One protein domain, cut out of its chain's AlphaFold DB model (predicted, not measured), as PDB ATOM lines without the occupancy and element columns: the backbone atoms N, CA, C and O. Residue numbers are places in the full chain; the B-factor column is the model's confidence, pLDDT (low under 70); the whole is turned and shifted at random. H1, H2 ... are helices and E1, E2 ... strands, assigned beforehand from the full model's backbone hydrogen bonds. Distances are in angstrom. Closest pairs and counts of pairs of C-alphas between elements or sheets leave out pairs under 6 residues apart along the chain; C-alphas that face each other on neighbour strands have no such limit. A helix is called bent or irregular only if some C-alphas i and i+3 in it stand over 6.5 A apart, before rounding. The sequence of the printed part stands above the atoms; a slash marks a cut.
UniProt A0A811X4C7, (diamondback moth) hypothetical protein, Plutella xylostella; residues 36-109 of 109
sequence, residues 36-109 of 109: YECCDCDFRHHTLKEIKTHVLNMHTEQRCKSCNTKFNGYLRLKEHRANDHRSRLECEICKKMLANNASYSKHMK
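AT A GLANCE: This is residues 36 to 109 of the 109 residues of the protein "(diamondback moth) hypothetical protein" of Plutella xylostella (UniProt A0A811X4C7). The model is a rod of three helices set one after another, H1, H2 and H3, all running the same way with a turn of direction at each join. H2 is in the middle, and a small two-stranded hairpin, E1 and E2, packs on its residues 74 to 80. At one end, residues 36 to 47 make a looped stretch before H1, and towards the other end, residues 85 to 100 make a longer loop between H2 and H3; each of these two stretches folds back with a short antiparallel pairing. The printed part has 74 residues with three named helices and two named strands, in the order H1, E1, E2, H2, H3; the sheet has the order E1 - E2 and is antiparallel, the class is mostly helix, and under half of the residues are in named elements. The whole is only just extended, close to loose, with a radius of gyration of the C-alphas of 17.3 A and spans of 53 by 23 by 18 A.

IN THESE COORDINATES: The sheet is made of E1, residues 61 to 63, and E2, residues 70 to 72. C-alpha 61, where E1 begins, is at (94.525, -6.242, -14.673). H2 follows E2 and holds residues 74 to 84, 15.3 A from first to last C-alpha. H1, before the sheet in the chain, holds residues 48 to 58 and is also 15.3 A long; it begins with C-alpha 48 at (78.374, 1.160, -5.689). H3 holds residues 101 to 108, is 10.5 A long, and ends with C-alpha 108 at (86.820, -24.796, -41.906). No helix is bent or irregular.

HOW THE PARTS SIT: E1 and E2 are a hairpin of antiparallel neighbour strands, with 148 degrees between their directions. The C-alphas of residues 62 and 71 face each other at 5.1 A. N 62 and O 71 are within hydrogen-bond range at 2.8 A, and so are N 71 and O 62, at 2.8 A. The closest C-alphas of E2 and H2 are those of Phe 71 and Leu 77, 5.9 A apart. The closest of E1 and H2 are those of Gln 62 and Tyr 74, 6.1 A apart. H1 and H2 touch only at their ends, where the closest C-alphas, those of Asn 57 and Tyr 74, are 4.4 A apart. They run the same way at a tilt of 38 degrees, only just steep. H2 and H3 touch, with the C-alphas of Asn 83 and Asn 101 closest at 5.3 A. They too run the same way, at a tilt of 37 degrees that is only just steep. H3 is apart from H1, from E1 and from E2. In H1, H2 and H3, every O i to N i+4 pair is within hydrogen-bond range.

THE WHOLE: The two C-alphas farthest apart, those of Tyr 36 and Cys 94, are 53.4 A from each other, and the outline is a rod. The printed part has no cut; it begins at residue 36 and ends at residue 109, the chain's last residue. The links from H1 to E1 and from E2 to H2 are tight, the link from E1 to E2 is short, and the link from H2 to H3, with 16 residues, is long. In that long link, residues 89 to 90 pair antiparallel with residues 97 to 98. Before H1, residues 36 to 37 pair antiparallel with residues 44 to 45. The mean pLDDT of the printed part is 89.2, and residues 86 to 88 are under 70.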
ATOM      1  N   TYR A  36      77.542   7.170  -8.443       93.19
ATOM      2  CA  TYR A  36      78.942   6.836  -8.306       93.19
ATOM      3  C   TYR A  36      79.585   6.905  -9.689       93.19
ATOM      4  O   TYR A  36      78.973   6.503 -10.682       93.19
ATOM      5  N   GLU A  37      80.818   7.389  -9.737       94.88
ATOM      6  CA  GLU A  37      81.584   7.575 -10.968       94.88
ATOM      7  C   GLU A  37      82.805   6.656 -10.954       94.88
ATOM      8  O   GLU A  37      83.404   6.410  -9.902       94.88
ATOM      9  N   CYS A  38      83.156   6.106 -12.115       96.50
ATOM     10  CA  CYS A  38      84.421   5.409 -12.285       96.50
ATOM     11  C   CYS A  38      85.571   6.428 -12.339       96.50
ATOM     12  O   CYS A  38      85.443   7.481 -12.950       96.50
ATOM     13  N   CYS A  39      86.712   6.114 -11.721       95.25
ATOM     14  CA  CYS A  39      87.903   6.966 -11.795       95.25
ATOM     15  C   CYS A  39      88.697   6.802 -13.099       95.25
ATOM     16  O   CYS A  39      89.519   7.656 -13.418       95.25
ATOM     17  N   ASP A  40      88.466   5.712 -13.833       94.69
ATOM     18  CA  ASP A  40      89.248   5.340 -15.017       94.69
ATOM     19  C   ASP A  40      88.516   5.641 -16.340       94.69
ATOM     20  O   ASP A  40      89.111   5.513 -17.412       94.69
ATOM     21  N   CYS A  41      87.224   5.994 -16.292       95.94
ATOM     22  CA  CYS A  41      86.418   6.376 -17.456       95.94
ATOM     23  C   CYS A  41      85.119   7.104 -17.057       95.94
ATOM     24  O   CYS A  41      84.762   7.157 -15.886       95.94
ATOM     25  N   ASP A  42      84.349   7.566 -18.046       95.44
ATOM     26  CA  ASP A  42      83.097   8.315 -17.838       95.44
ATOM     27  C   ASP A  42      81.885   7.447 -17.435       95.44
ATOM     28  O   ASP A  42      80.734   7.888 -17.507       95.44
ATOM     29  N   PHE A  43      82.095   6.186 -17.040       95.06
ATOM     30  CA  PHE A  43      80.999   5.311 -16.628       95.06
ATOM     31  C   PHE A  43      80.448   5.717 -15.256       95.06
ATOM     32  O   PHE A  43      81.188   5.845 -14.277       95.06
ATOM     33  N   ARG A  44      79.122   5.860 -15.170       94.62
ATOM     34  CA  ARG A  44      78.408   6.282 -13.957       94.62
ATOM     35  C   ARG A  44      77.268   5.323 -13.653       94.62
ATOM     36  O   ARG A  44      76.602   4.826 -14.560       94.62
ATOM     37  N   HIS A  45      77.025   5.072 -12.370       93.56
ATOM     38  CA  HIS A  45      75.897   4.255 -11.933       93.56
ATOM     39  C   HIS A  45      75.392   4.675 -10.552       93.56
ATOM     40  O   HIS A  45      76.162   5.055  -9.677       93.56
ATOM     41  N   HIS A  46      74.093   4.533 -10.301       88.88
ATOM     42  CA  HIS A  46      73.463   4.928  -9.033       88.88
ATOM     43  C   HIS A  46      73.739   3.980  -7.855       88.88
ATOM     44  O   HIS A  46      73.187   4.141  -6.771       88.88
ATOM     45  N   THR A  47      74.565   2.951  -8.052       88.50
ATOM     46  CA  THR A  47      74.893   1.980  -7.006       88.50
ATOM     47  C   THR A  47      76.374   1.631  -7.038       88.50
ATOM     48  O   THR A  47      76.962   1.394  -8.095       88.50
ATOM     49  N   LEU A  48      76.967   1.519  -5.849       91.31
ATOM     50  CA  LEU A  48      78.374   1.160  -5.689       91.31
ATOM     51  C   LEU A  48      78.688  -0.251  -6.221       91.31
ATOM     52  O   LEU A  48      79.785  -0.504  -6.713       91.31
ATOM     53  N   LYS A  49      77.727  -1.180  -6.129       94.94
ATOM     54  CA  LYS A  49      77.875  -2.558  -6.626       94.94
ATOM     55  C   LYS A  49      78.166  -2.593  -8.126       94.94
ATOM     56  O   LYS A  49      79.045  -3.342  -8.554       94.94
ATOM     57  N   GLU A  50      77.450  -1.793  -8.908       95.44
ATOM     58  CA  GLU A  50      77.620  -1.780 -10.360       95.44
ATOM     59  C   GLU A  50      78.921  -1.087 -10.762       95.44
ATOM     60  O   GLU A  50      79.625  -1.611 -11.617       95.44
ATOM     61  N   ILE A  51      79.335  -0.013 -10.075       96.62
ATOM     62  CA  ILE A  51      80.670   0.574 -10.290       96.62
ATOM     63  C   ILE A  51      81.785  -0.431  -9.981       96.62
ATOM     64  O   ILE A  51      82.692  -0.607 -10.790       96.62
ATOM     65  N   LYS A  52      81.708  -1.159  -8.858       96.62
ATOM     66  CA  LYS A  52      82.697  -2.204  -8.530       96.62
ATOM     67  C   LYS A  52      82.752  -3.296  -9.597       96.62
ATOM     68  O   LYS A  52      83.833  -3.726  -9.992       96.62
ATOM     69  N   THR A  53      81.587  -3.732 -10.068       97.31
ATOM     70  CA  THR A  53      81.476  -4.737 -11.132       97.31
ATOM     71  C   THR A  53      82.074  -4.223 -12.439       97.31
ATOM     72  O   THR A  53      82.831  -4.940 -13.088       97.31
ATOM     73  N   HIS A  54      81.788  -2.975 -12.803       97.62
ATOM     74  CA  HIS A  54      82.354  -2.309 -13.967       97.62
ATOM     75  C   HIS A  54      83.890  -2.249 -13.899       97.62
ATOM     76  O   HIS A  54      84.553  -2.734 -14.817       97.62
ATOM     77  N   VAL A  55      84.463  -1.761 -12.792       97.69
ATOM     78  CA  VAL A  55      85.925  -1.673 -12.600       97.69
ATOM     79  C   VAL A  55      86.586  -3.049 -12.705       97.69
ATOM     80  O   VAL A  55      87.590  -3.211 -13.403       97.69
ATOM     81  N   LEU A  56      85.994  -4.074 -12.084       97.44
ATOM     82  CA  LEU A  56      86.482  -5.453 -12.186       97.44
ATOM     83  C   LEU A  56      86.472  -5.963 -13.637       97.44
ATOM     84  O   LEU A  56      87.415  -6.612 -14.100       97.44
ATOM     85  N   ASN A  57      85.392  -5.676 -14.358       97.75
ATOM     86  CA  ASN A  57      85.165  -6.184 -15.703       97.75
ATOM     87  C   ASN A  57      85.986  -5.480 -16.778       97.75
ATOM     88  O   ASN A  57      86.320  -6.136 -17.767       97.75
ATOM     89  N   MET A  58      86.314  -4.202 -16.581       97.25
ATOM     90  CA  MET A  58      86.863  -3.336 -17.628       97.25
ATOM     91  C   MET A  58      88.277  -2.818 -17.350       97.25
ATOM     92  O   MET A  58      89.043  -2.664 -18.298       97.25
ATOM     93  N   HIS A  59      88.629  -2.579 -16.083       96.31
ATOM     94  CA  HIS A  59      89.830  -1.811 -15.713       96.31
ATOM     95  C   HIS A  59      90.832  -2.581 -14.841       96.31
ATOM     96  O   HIS A  59      91.982  -2.179 -14.692       96.31
ATOM     97  N   THR A  60      90.427  -3.704 -14.249       96.44
ATOM     98  CA  THR A  60      91.328  -4.500 -13.405       96.44
ATOM     99  C   THR A  60      92.261  -5.357 -14.264       96.44
ATOM    100  O   THR A  60      91.780  -6.104 -15.118       96.44
ATOM    101  N   GLU A  61      93.579  -5.324 -14.017       96.81
ATOM    102  CA  GLU A  61      94.525  -6.242 -14.673       96.81
ATOM    103  C   GLU A  61      94.187  -7.694 -14.296       96.81
ATOM    104  O   GLU A  61      94.140  -8.075 -13.127       96.81
ATOM    105  N   GLN A  62      93.965  -8.522 -15.309       96.56
ATOM    106  CA  GLN A  62      93.668  -9.939 -15.187       96.56
ATOM    107  C   GLN A  62      94.711 -10.740 -15.957       96.56
ATOM    108  O   GLN A  62      95.122 -10.361 -17.052       96.56
ATOM    109  N   ARG A  63      95.131 -11.885 -15.415       94.81
ATOM    110  CA  ARG A  63      96.117 -12.760 -16.063       94.81
ATOM    111  C   ARG A  63      95.508 -14.112 -16.409       94.81
ATOM    112  O   ARG A  63      94.860 -14.761 -15.580       94.81
ATOM    113  N   CYS A  64      95.733 -14.573 -17.635       92.56
ATOM    114  CA  CYS A  64      95.394 -15.938 -18.004       92.56
ATOM    115  C   CYS A  64      96.358 -16.916 -17.331       92.56
ATOM    116  O   CYS A  64      97.565 -16.806 -17.495       92.56
ATOM    117  N   LYS A  65      95.834 -17.897 -16.586       88.50
ATOM    118  CA  LYS A  65      96.671 -18.894 -15.898       88.50
ATOM    119  C   LYS A  65      97.282 -19.927 -16.850       88.50
ATOM    120  O   LYS A  65      98.268 -20.554 -16.492       88.50
ATOM    121  N   SER A  66      96.703 -20.104 -18.036       85.12
ATOM    122  CA  SER A  66      97.145 -21.108 -19.011       85.12
ATOM    123  C   SER A  66      98.300 -20.621 -19.888       85.12
ATOM    124  O   SER A  66      99.152 -21.416 -20.258       85.12
ATOM    125  N   CYS A  67      98.336 -19.327 -20.221       87.69
ATOM    126  CA  CYS A  67      99.319 -18.751 -21.148       87.69
ATOM    127  C   CYS A  67     100.025 -17.492 -20.613       87.69
ATOM    128  O   CYS A  67     100.844 -16.907 -21.312       87.69
ATOM    129  N   ASN A  68      99.718 -17.059 -19.384       89.88
ATOM    130  CA  ASN A  68     100.258 -15.858 -18.730       89.88
ATOM    131  C   ASN A  68     100.002 -14.514 -19.435       89.88
ATOM    132  O   ASN A  68     100.445 -13.481 -18.929       89.88
ATOM    133  N   THR A  69      99.221 -14.485 -20.517       92.06
ATOM    134  CA  THR A  69      98.800 -13.243 -21.174       92.06
ATOM    135  C   THR A  69      97.990 -12.364 -20.220       92.06
ATOM    136  O   THR A  69      97.123 -12.845 -19.478       92.06
ATOM    137  N   LYS A  70      98.295 -11.065 -20.233       96.69
ATOM    138  CA  LYS A  70      97.623 -10.036 -19.438       96.69
ATOM    139  C   LYS A  70      96.468  -9.412 -20.215       96.69
ATOM    140  O   LYS A  70      96.574  -9.185 -21.416       96.69
ATOM    141  N   PHE A  71      95.398  -9.086 -19.504       95.75
ATOM    142  CA  PHE A  71      94.204  -8.440 -20.026       95.75
ATOM    143  C   PHE A  71      93.800  -7.303 -19.102       95.75
ATOM    144  O   PHE A  71      93.868  -7.439 -17.883       95.75
ATOM    145  N   ASN A  72      93.340  -6.202 -19.683       94.56
ATOM    146  CA  ASN A  72      92.696  -5.148 -18.921       94.56
ATOM    147  C   ASN A  72      91.188  -5.439 -18.867       94.56
ATOM    148  O   ASN A  72      90.498  -5.255 -19.875       94.56
ATOM    149  N   GLY A  73      90.730  -5.985 -17.739       96.81
ATOM    150  CA  GLY A  73      89.344  -6.368 -17.486       96.81
ATOM    151  C   GLY A  73      89.061  -7.877 -17.508       96.81
ATOM    152  O   GLY A  73      89.580  -8.637 -18.334       96.81
ATOM    153  N   TYR A  74      88.179  -8.322 -16.605       97.06
ATOM    154  CA  TYR A  74      87.738  -9.720 -16.507       97.06
ATOM    155  C   TYR A  74      86.995 -10.229 -17.745       97.06
ATOM    156  O   TYR A  74      87.176 -11.388 -18.125       97.06
ATOM    157  N   LEU A  75      86.204  -9.387 -18.419       96.00
ATOM    158  CA  LEU A  75      85.438  -9.822 -19.593       96.00
ATOM    159  C   LEU A  75      86.348 -10.245 -20.749       96.00
ATOM    160  O   LEU A  75      86.128 -11.301 -21.342       96.00
ATOM    161  N   ARG A  76      87.424  -9.489 -20.997       95.50
ATOM    162  CA  ARG A  76      88.418  -9.828 -22.026       95.50
ATOM    163  C   ARG A  76      89.136 -11.137 -21.715       95.50
ATOM    164  O   ARG A  76      89.291 -11.981 -22.591       95.50
ATOM    165  N   LEU A  77      89.523 -11.352 -20.455       95.44
ATOM    166  CA  LEU A  77      90.105 -12.629 -20.037       95.44
ATOM    167  C   LEU A  77      89.123 -13.794 -20.249       95.44
ATOM    168  O   LEU A  77      89.525 -14.873 -20.689       95.44
ATOM    169  N   LYS A  78      87.845 -13.601 -19.905       92.81
ATOM    170  CA  LYS A  78      86.805 -14.625 -20.062       92.81
ATOM    171  C   LYS A  78      86.618 -15.005 -21.532       92.81
ATOM    172  O   LYS A  78      86.579 -16.194 -21.840       92.81
ATOM    173  N   GLU A  79      86.547 -14.017 -22.418       91.44
ATOM    174  CA  GLU A  79      86.458 -14.219 -23.866       91.44
ATOM    175  C   GLU A  79      87.691 -14.944 -24.418       91.44
ATOM    176  O   GLU A  79      87.556 -15.970 -25.084       91.44
ATOM    177  N   HIS A  80      88.895 -14.486 -24.064       91.06
ATOM    178  CA  HIS A  80      90.144 -15.143 -24.451       91.06
ATOM    179  C   HIS A  80      90.159 -16.624 -24.052       91.06
ATOM    180  O   HIS A  80      90.446 -17.492 -24.873       91.06
ATOM    181  N   ARG A  81      89.780 -16.949 -22.811       88.50
ATOM    182  CA  ARG A  81      89.707 -18.347 -22.359       88.50
ATOM    183  C   ARG A  81      88.693 -19.162 -23.158       88.50
ATOM    184  O   ARG A  81      88.967 -20.315 -23.474       88.50
ATOM    185  N   ALA A  82      87.540 -18.580 -23.476       84.31
ATOM    186  CA  ALA A  82      86.497 -19.255 -24.240       84.31
ATOM    187  C   ALA A  82      86.905 -19.531 -25.696       84.31
ATOM    188  O   ALA A  82      86.451 -20.520 -26.265       84.31
ATOM    189  N   ASN A  83      87.762 -18.696 -26.283       82.38
ATOM    190  CA  ASN A  83      88.200 -18.832 -27.672       82.38
ATOM    191  C   ASN A  83      89.490 -19.653 -27.814       82.38
ATOM    192  O   ASN A  83      89.557 -20.578 -28.628       82.38
ATOM    193  N   ASP A  84      90.491 -19.363 -26.987       81.75
ATOM    194  CA  ASP A  84      91.853 -19.882 -27.155       81.75
ATOM    195  C   ASP A  84      92.152 -21.090 -26.267       81.75
ATOM    196  O   ASP A  84      93.086 -21.851 -26.529       81.75
ATOM    197  N   HIS A  85      91.357 -21.278 -25.212       78.75
ATOM    198  CA  HIS A  85      91.527 -22.351 -24.233       78.75
ATOM    199  C   HIS A  85      90.259 -23.190 -24.048       78.75
ATOM    200  O   HIS A  85      90.134 -23.912 -23.056       78.75
ATOM    201  N   ARG A  86      89.316 -23.123 -24.999       69.31
ATOM    202  CA  ARG A  86      88.179 -24.046 -25.019       69.31
ATOM    203  C   ARG A  86      88.696 -25.475 -25.145       69.31
ATOM    204  O   ARG A  86      89.627 -25.741 -25.901       69.31
ATOM    205  N   SER A  87      88.064 -26.400 -24.428       65.62
ATOM    206  CA  SER A  87      88.264 -27.831 -24.643       65.62
ATOM    207  C   SER A  87      88.034 -28.184 -26.115       65.62
ATOM    208  O   SER A  87      87.198 -27.569 -26.778       65.62
ATOM    209  N   ARG A  88      88.811 -29.166 -26.588       67.88
ATOM    210  CA  ARG A  88      88.946 -29.595 -27.986       67.88
ATOM    211  C   ARG A  88      87.626 -29.506 -28.773       67.88
ATOM    212  O   ARG A  88      86.621 -30.062 -28.342       67.88
ATOM    213  N   LEU A  89      87.655 -28.845 -29.926       73.75
ATOM    214  CA  LEU A  89      86.519 -28.708 -30.842       73.75
ATOM    215  C   LEU A  89      86.542 -29.838 -31.873       73.75
ATOM    216  O   LEU A  89      87.540 -29.990 -32.570       73.75
ATOM    217  N   GLU A  90      85.468 -30.616 -31.983       82.31
ATOM    218  CA  GLU A  90      85.337 -31.638 -33.028       82.31
ATOM    219  C   GLU A  90      84.828 -31.011 -34.334       82.31
ATOM    220  O   GLU A  90      83.829 -30.298 -34.334       82.31
ATOM    221  N   CYS A  91      85.498 -31.281 -35.454       83.69
ATOM    222  CA  CYS A  91      84.994 -30.981 -36.791       83.69
ATOM    223  C   CYS A  91      83.802 -31.879 -37.131       83.69
ATOM    224  O   CYS A  91      83.931 -33.100 -37.147       83.69
ATOM    225  N   GLU A  92      82.663 -31.295 -37.499       83.88
ATOM    226  CA  GLU A  92      81.463 -32.078 -37.818       83.88
ATOM    227  C   GLU A  92      81.598 -32.909 -39.105       83.88
ATOM    228  O   GLU A  92      80.997 -33.979 -39.191       83.88
ATOM    229  N   ILE A  93      82.429 -32.459 -40.054       89.56
ATOM    230  CA  ILE A  93      82.635 -33.097 -41.365       89.56
ATOM    231  C   ILE A  93      83.620 -34.268 -41.268       89.56
ATOM    232  O   ILE A  93      83.335 -35.363 -41.744       89.56
ATOM    233  N   CYS A  94      84.789 -34.050 -40.661       91.88
ATOM    234  CA  CYS A  94      85.882 -35.029 -40.649       91.88
ATOM    235  C   CYS A  94      86.195 -35.608 -39.261       91.88
ATOM    236  O   CYS A  94      87.141 -36.382 -39.129       91.88
ATOM    237  N   LYS A  95      85.439 -35.224 -38.223       86.38
ATOM    238  CA  LYS A  95      85.578 -35.698 -36.830       86.38
ATOM    239  C   LYS A  95      86.946 -35.438 -36.190       86.38
ATOM    240  O   LYS A  95      87.299 -36.007 -35.161       86.38
ATOM    241  N   LYS A  96      87.743 -34.540 -36.776       86.00
ATOM    242  CA  LYS A  96      89.039 -34.139 -36.223       86.00
ATOM    243  C   LYS A  96      88.836 -33.290 -34.972       86.00
ATOM    244  O   LYS A  96      88.040 -32.361 -34.992       86.00
ATOM    245  N   MET A  97      89.610 -33.558 -33.920       82.81
ATOM    246  CA  MET A  97      89.649 -32.725 -32.713       82.81
ATOM    247  C   MET A  97      90.684 -31.603 -32.868       82.81
ATOM    248  O   MET A  97      91.865 -31.863 -33.104       82.81
ATOM    249  N   LEU A  98      90.257 -30.354 -32.710       83.44
ATOM    250  CA  LEU A  98      91.067 -29.145 -32.834       83.44
ATOM    251  C   LEU A  98      91.275 -28.528 -31.453       83.44
ATOM    252  O   LEU A  98      90.364 -28.493 -30.632       83.44
ATOM    253  N   ALA A  99      92.483 -28.038 -31.183       75.44
ATOM    254  CA  ALA A  99      92.879 -27.606 -29.843       75.44
ATOM    255  C   ALA A  99      92.193 -26.314 -29.362       75.44
ATOM    256  O   ALA A  99      92.107 -26.099 -28.160       75.44
ATOM    257  N   ASN A 100      91.740 -25.455 -30.279       76.06
ATOM    258  CA  ASN A 100      91.096 -24.177 -29.974       76.06
ATOM    259  C   ASN A 100      90.292 -23.651 -31.176       76.06
ATOM    260  O   ASN A 100      90.344 -24.220 -32.271       76.06
ATOM    261  N   ASN A 101      89.563 -22.549 -30.971       74.75
ATOM    262  CA  ASN A 101      88.691 -21.953 -31.984       74.75
ATOM    263  C   ASN A 101      89.478 -21.430 -33.197       74.75
ATOM    264  O   ASN A 101      89.107 -21.703 -34.333       74.75
ATOM    265  N   ALA A 102      90.640 -20.804 -32.983       78.88
ATOM    266  CA  ALA A 102      91.494 -20.337 -34.077       78.88
ATOM    267  C   ALA A 102      91.919 -21.472 -35.033       78.88
ATOM    268  O   ALA A 102      91.920 -21.301 -36.255       78.88
ATOM    269  N   SER A 103      92.249 -22.647 -34.487       81.12
ATOM    270  CA  SER A 103      92.582 -23.840 -35.275       81.12
ATOM    271  C   SER A 103      91.359 -24.405 -35.997       81.12
ATOM    272  O   SER A 103      91.474 -24.841 -37.139       81.12
ATOM    273  N   TYR A 104      90.186 -24.363 -35.357       82.50
ATOM    274  CA  TYR A 104      88.919 -24.774 -35.958       82.50
ATOM    275  C   TYR A 104      88.522 -23.872 -37.137       82.50
ATOM    276  O   TYR A 104      88.253 -24.375 -38.220       82.50
ATOM    277  N   SER A 105      88.574 -22.544 -36.989       83.00
ATOM    278  CA  SER A 105      88.247 -21.613 -38.078       83.00
ATOM    279  C   SER A 105      89.192 -21.741 -39.272       83.00
ATOM    280  O   SER A 105      88.741 -21.651 -40.408       83.00
ATOM    281  N   LYS A 106      90.495 -21.962 -39.044       86.31
ATOM    282  CA  LYS A 106      91.452 -22.247 -40.131       86.31
ATOM    283  C   LYS A 106      91.182 -23.585 -40.815       86.31
ATOM    284  O   LYS A 106      91.490 -23.718 -41.986       86.31
ATOM    285  N   HIS A 107      90.657 -24.562 -40.082       87.62
ATOM    286  CA  HIS A 107      90.316 -25.875 -40.617       87.62
ATOM    287  C   HIS A 107      89.033 -25.867 -41.469       87.62
ATOM    288  O   HIS A 107      88.911 -26.704 -42.355       87.62
ATOM    289  N   MET A 108      88.102 -24.945 -41.193       83.75
ATOM    290  CA  MET A 108      86.820 -24.796 -41.906       83.75
ATOM    291  C   MET A 108      86.875 -23.866 -43.124       83.75
ATOM    292  O   MET A 108      85.894 -23.786 -43.859       83.75
ATOM    293  N   LYS A 109      87.969 -23.119 -43.291       82.44
ATOM    294  CA  LYS A 109      88.247 -22.356 -44.512       82.44
ATOM    295  C   LYS A 109      88.810 -23.282 -45.576       82.44
ATOM    296  O   LYS A 109      88.443 -23.069 -46.747       82.44
TER     297      LYS A 109